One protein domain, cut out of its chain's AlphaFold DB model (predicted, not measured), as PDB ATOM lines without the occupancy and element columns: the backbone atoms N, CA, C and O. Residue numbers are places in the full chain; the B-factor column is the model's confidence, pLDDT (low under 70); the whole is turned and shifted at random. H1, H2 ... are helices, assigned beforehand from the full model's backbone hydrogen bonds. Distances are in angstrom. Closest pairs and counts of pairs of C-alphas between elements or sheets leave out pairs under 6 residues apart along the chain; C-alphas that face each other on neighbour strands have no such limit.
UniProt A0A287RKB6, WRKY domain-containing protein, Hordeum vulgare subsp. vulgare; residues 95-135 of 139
ATOM      1  N   LYS A  95      26.606 -12.577  71.109       59.38
ATOM      2  CA  LYS A  95      27.708 -13.550  71.131       59.38
ATOM      3  C   LYS A  95      27.215 -14.997  71.126       59.38
ATOM      4  O   LYS A  95      27.863 -15.853  70.520       59.38
ATOM      5  N   LYS A  96      26.071 -15.273  71.757       57.38
ATOM      6  CA  LYS A  96      25.445 -16.598  71.779       57.38
ATOM      7  C   LYS A  96      24.900 -16.971  70.404       57.38
ATOM      8  O   LYS A  96      25.160 -18.076  69.945       57.38
ATOM      9  N   VAL A  97      24.272 -16.023  69.704       59.19
ATOM     10  CA  VAL A  97      23.770 -16.227  68.331       59.19
ATOM     11  C   VAL A  97      24.919 -16.495  67.352       59.19
ATOM     12  O   VAL A  97      24.858 -17.441  66.574       59.19
ATOM     13  N   CYS A  98      26.019 -15.737  67.436       59.38
ATOM     14  CA  CYS A  98      27.184 -15.962  66.569       59.38
ATOM     15  C   CYS A  98      27.852 -17.327  66.813       59.38
ATOM     16  O   CYS A  98      28.323 -17.965  65.874       59.38
ATOM     17  N   ARG A  99      27.882 -17.794  68.069       62.25
ATOM     18  CA  ARG A  99      28.394 -19.129  68.414       62.25
ATOM     19  C   ARG A  99      27.465 -20.240  67.918       62.25
ATOM     20  O   ARG A  99      27.951 -21.283  67.495       62.25
ATOM     21  N   GLU A 100      26.158 -20.014  67.958       57.38
ATOM     22  CA  GLU A 100      25.132 -20.972  67.537       57.38
ATOM     23  C   GLU A 100      25.128 -21.179  66.014       57.38
ATOM     24  O   GLU A 100      25.142 -22.317  65.554       57.38
ATOM     25  N   VAL A 101      25.261 -20.105  65.226       61.81
ATOM     26  CA  VAL A 101      25.411 -20.179  63.756       61.81
ATOM     27  C   VAL A 101      26.745 -20.826  63.341       61.81
ATOM     28  O   VAL A 101      26.850 -21.441  62.280       61.81
ATOM     29  N   ALA A 102      27.772 -20.740  64.193       64.94
ATOM     30  CA  ALA A 102      29.048 -21.430  64.005       64.94
ATOM     31  C   ALA A 102      29.042 -22.889  64.509       64.94
ATOM     32  O   ALA A 102      30.052 -23.585  64.354       64.94
ATOM     33  N   SER A 103      27.935 -23.365  65.096       83.81
ATOM     34  CA  SER A 103      27.816 -24.745  65.572       83.81
ATOM     35  C   SER A 103      27.925 -25.735  64.401       83.81
ATOM     36  O   SER A 103      27.297 -25.523  63.356       83.81
ATOM     37  N   PRO A 104      28.680 -26.842  64.547       86.81
ATOM     38  CA  PRO A 104      28.750 -27.898  63.538       86.81
ATOM     39  C   PRO A 104      27.375 -28.446  63.134       86.81
ATOM     40  O   PRO A 104      27.155 -28.747  61.964       86.81
ATOM     41  N   GLU A 105      26.444 -28.528  64.084       90.06
ATOM     42  CA  GLU A 105      25.091 -29.059  63.880       90.06
ATOM     43  C   GLU A 105      24.245 -28.131  63.004       90.06
ATOM     44  O   GLU A 105      23.607 -28.581  62.054       90.06
ATOM     45  N   PHE A 106      24.304 -26.819  63.259       89.62
ATOM     46  CA  PHE A 106      23.612 -25.816  62.449       89.62
ATOM     47  C   PHE A 106      24.151 -25.793  61.013       89.62
ATOM     48  O   PHE A 106      23.388 -25.756  60.050       89.62
ATOM     49  N   ARG A 107      25.478 -25.886  60.858       91.44
ATOM     50  CA  ARG A 107      26.115 -25.987  59.538       91.44
ATOM     51  C   ARG A 107      25.675 -27.244  58.789       91.44
ATOM     52  O   ARG A 107      25.418 -27.161  57.592       91.44
ATOM     53  N   ALA A 108      25.582 -28.385  59.473       92.12
ATOM     54  CA  ALA A 108      25.104 -29.628  58.876       92.12
ATOM     55  C   ALA A 108      23.638 -29.510  58.431       92.12
ATOM     56  O   ALA A 108      23.325 -29.858  57.294       92.12
ATOM     57  N   ALA A 109      22.773 -28.939  59.273       93.38
ATOM     58  CA  ALA A 109      21.370 -28.702  58.940       93.38
ATOM     59  C   ALA A 109      21.203 -27.747  57.745       93.38
ATOM     60  O   ALA A 109      20.380 -27.998  56.868       93.38
ATOM     61  N   LEU A 110      22.016 -26.687  57.658       93.38
ATOM     62  CA  LEU A 110      22.009 -25.769  56.517       93.38
ATOM     63  C   LEU A 110      22.417 -26.475  55.221       93.38
ATOM     64  O   LEU A 110      21.737 -26.339  54.207       93.38
ATOM     65  N   VAL A 111      23.509 -27.243  55.248       95.19
ATOM     66  CA  VAL A 111      23.956 -28.017  54.079       95.19
ATOM     67  C   VAL A 111      22.882 -29.013  53.654       95.19
ATOM     68  O   VAL A 111      22.621 -29.160  52.463       95.19
ATOM     69  N   GLU A 112      22.222 -29.663  54.610       95.81
ATOM     70  CA  GLU A 112      21.117 -30.570  54.327       95.81
ATOM     71  C   GLU A 112      19.924 -29.835  53.702       95.81
ATOM     72  O   GLU A 112      19.356 -30.318  52.725       95.81
ATOM     73  N   GLN A 113      19.568 -28.649  54.202       95.44
ATOM     74  CA  GLN A 113      18.504 -27.833  53.619       95.44
ATOM     75  C   GLN A 113      18.842 -27.409  52.185       95.44
ATOM     76  O   GLN A 113      18.011 -27.561  51.292       95.44
ATOM     77  N   MET A 114      20.079 -26.975  51.937       94.31
ATOM     78  CA  MET A 114      20.554 -26.663  50.588       94.31
ATOM     79  C   MET A 114      20.487 -27.893  49.677       94.31
ATOM     80  O   MET A 114      20.002 -27.804  48.553       94.31
ATOM     81  N   ALA A 115      20.923 -29.060  50.158       95.56
ATOM     82  CA  ALA A 115      20.863 -30.300  49.393       95.56
ATOM     83  C   ALA A 115      19.418 -30.701  49.069       95.56
ATOM     84  O   ALA A 115      19.140 -31.114  47.944       95.56
ATOM     85  N   ARG A 116      18.489 -30.549  50.019       95.44
ATOM     86  CA  ARG A 116      17.058 -30.828  49.825       95.44
ATOM     87  C   ARG A 116      16.428 -29.898  48.792       95.44
ATOM     88  O   ARG A 116      15.665 -30.373  47.961       95.44
ATOM     89  N   GLU A 117      16.763 -28.610  48.801       95.62
ATOM     90  CA  GLU A 117      16.274 -27.671  47.784       95.62
ATOM     91  C   GLU A 117      16.842 -27.987  46.396       95.62
ATOM     92  O   GLU A 117      16.095 -28.034  45.421       95.62
ATOM     93  N   LEU A 118      18.141 -28.293  46.307       91.38
ATOM     94  CA  LEU A 118      18.791 -28.646  45.042       91.38
ATOM     95  C   LEU A 118      18.266 -29.966  44.460       91.38
ATOM     96  O   LEU A 118      18.037 -30.061  43.259       91.38
ATOM     97  N   THR A 119      18.063 -30.986  45.297       91.94
ATOM     98  CA  THR A 119      17.567 -32.308  44.863       91.94
ATOM     99  C   THR A 119      16.051 -32.364  44.694       91.94
ATOM    100  O   THR A 119      15.554 -33.189  43.934       91.94
ATOM    101  N   GLY A 120      15.304 -31.488  45.369       92.62
ATOM    102  CA  GLY A 120      13.859 -31.348  45.201       92.62
ATOM    103  C   GLY A 120      13.458 -30.570  43.945       92.62
ATOM    104  O   GLY A 120      12.309 -30.668  43.509       92.62
ATOM    105  N   ASP A 121      14.381 -29.814  43.340       96.19
ATOM    106  CA  ASP A 121      14.105 -29.087  42.105       96.19
ATOM    107  C   ASP A 121      14.020 -30.050  40.906       96.19
ATOM    108  O   ASP A 121      15.001 -30.655  40.452       96.19
ATOM    109  N   ARG A 122      12.810 -30.162  40.348       93.69
ATOM    110  CA  ARG A 122      12.542 -30.959  39.145       93.69
ATOM    111  C   ARG A 122      13.325 -30.447  37.940       93.69
ATOM    112  O   ARG A 122      13.812 -31.265  37.173       93.69
ATOM    113  N   LYS A 123      13.515 -29.129  37.791       94.38
ATOM    114  CA  LYS A 123      14.293 -28.565  36.674       94.38
ATOM    115  C   LYS A 123      15.753 -28.996  36.747       94.38
ATOM    116  O   LYS A 123      16.332 -29.343  35.721       94.38
ATOM    117  N   PHE A 124      16.333 -28.991  37.947       95.25
ATOM    118  CA  PHE A 124      17.692 -29.479  38.170       95.25
ATOM    119  C   PHE A 124      17.798 -30.978  37.869       95.25
ATOM    120  O   PHE A 124      18.696 -31.400  37.140       95.25
ATOM    121  N   THR A 125      16.851 -31.771  38.373       94.69
ATOM    122  CA  THR A 125      16.824 -33.228  38.179       94.69
ATOM    123  C   THR A 125      16.675 -33.603  36.701       94.69
ATOM    124  O   THR A 125      17.422 -34.446  36.202       94.69
ATOM    125  N   ASP A 126      15.780 -32.933  35.975       95.81
ATOM    126  CA  ASP A 126      15.571 -33.141  34.540       95.81
ATOM    127  C   ASP A 126      16.812 -32.735  33.732       95.81
ATOM    128  O   ASP A 126      17.246 -33.469  32.840       95.81
ATOM    129  N   ALA A 127      17.435 -31.599  34.063       96.00
ATOM    130  CA  ALA A 127      18.669 -31.156  33.417       96.00
ATOM    131  C   ALA A 127      19.827 -32.139  33.657       96.00
ATOM    132  O   ALA A 127      20.592 -32.427  32.733       96.00
ATOM    133  N   LEU A 128      19.937 -32.691  34.869       94.19
ATOM    134  CA  LEU A 128      20.921 -33.715  35.208       94.19
ATOM    135  C   LEU A 128      20.674 -35.014  34.427       94.19
ATOM    136  O   LEU A 128      21.607 -35.550  33.829       94.19
ATOM    137  N   ALA A 129      19.428 -35.493  34.374       94.62
ATOM    138  CA  ALA A 129      19.053 -36.680  33.608       94.62
ATOM    139  C   ALA A 129      19.355 -36.507  32.110       94.62
ATOM    140  O   ALA A 129      19.978 -37.376  31.495       94.62
ATOM    141  N   ALA A 130      18.996 -35.357  31.533       94.88
ATOM    142  CA  ALA A 130      19.287 -35.030  30.140       94.88
ATOM    143  C   ALA A 130      20.797 -34.964  29.864       94.88
ATOM    144  O   ALA A 130      21.266 -35.445  28.830       94.88
ATOM    145  N   ALA A 131      21.580 -34.400  30.788       95.25
ATOM    146  CA  ALA A 131      23.031 -34.330  30.657       95.25
ATOM    147  C   ALA A 131      23.686 -35.720  30.667       95.25
ATOM    148  O   ALA A 131      24.585 -35.963  29.860       95.25
ATOM    149  N   ILE A 132      23.224 -36.626  31.539       93.62
ATOM    150  CA  ILE A 132      23.693 -38.020  31.592       93.62
ATOM    151  C   ILE A 132      23.320 -38.752  30.303       93.62
ATOM    152  O   ILE A 132      24.178 -39.393  29.701       93.62
ATOM    153  N   LEU A 133      22.075 -38.606  29.839       91.12
ATOM    154  CA  LEU A 133      21.613 -39.235  28.603       91.12
ATOM    155  C   LEU A 133      22.468 -38.807  27.403       91.12
ATOM    156  O   LEU A 133      22.888 -39.643  26.616       91.12
ATOM    157  N   ARG A 134      22.829 -37.522  27.325       88.56
ATOM    158  CA  ARG A 134      23.691 -36.979  26.263       88.56
ATOM    159  C   ARG A 134      25.152 -37.446  26.334       88.56
ATOM    160  O   ARG A 134      25.930 -37.146  25.431       88.56
ATOM    161  N   LYS A 135      25.566 -38.080  27.433       89.69
ATOM    162  CA  LYS A 135      26.916 -38.636  27.619       89.69
ATOM    163  C   LYS A 135      26.986 -40.134  27.350       89.69
ATOM    164  O   LYS A 135      28.098 -40.651  27.250       89.69
TER     165      LYS A 135
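Overview. This is residues 95 to 135 of the 139 residues of the protein "WRKY domain-containing protein" of Hordeum vulgare subsp. vulgare (UniProt A0A287RKB6). A long helix, H2, makes the middle of an extended chain of three helices laid end to end, with the short H1 continuing it at a slant at one end and H3 turning away in a corner at the other. The helices do not fold back on one another, and there is no packed core. The printed part has 41 residues, with three named helices in the order H1, H2, H3 and no named strand; its class is all helix. It is extended, a rod with spans of 50 by 17 by 11 A and a radius of gyration of the C-alphas of 16.0 A.

Arrangement. Start with H2, residues 104 to 120, the longest helix. Before it in the chain is H1, residues 95 to 101, close but not clearly touching: the closest C-alphas, those of Glu 100 and Phe 106, are 7.2 A apart. H1 and H2 run the same way at a steep tilt of 39 degrees. After H2 look for H3, residues 122 to 133, also close but not clearly touching H2; the closest C-alphas, those of Thr 119 and Thr 125, are 6.8 A apart. The lines of H2 and H3 are only just about perpendicular, at 72 degrees. H1 and H3 are apart. In H1, H2 and H3 every O i to N i+4 pair is within hydrogen-bond range.

Along the chain. Find C-alpha 104 at (28.750, -27.898, 63.538); from there H2 runs 23.9 A to C-alpha 120 at (13.859, -31.348, 45.201). H1 begins at C-alpha 95, (27.708, -13.550, 71.131), and measures 10.2 A from first to last C-alpha. H3 measures 16.2 A and ends at C-alpha 133, (21.613, -39.235, 28.603).

Size, cuts and confidence. The C-alphas of Lys 95 and Arg 134 are the two farthest apart, at 50.8 A. The printed part has no cut, and the links H1 to H2 and H2 to H3 are tight. In the B-factor column the mean pLDDT of the printed part is 86.7, and residues 95 to 102 are under 70.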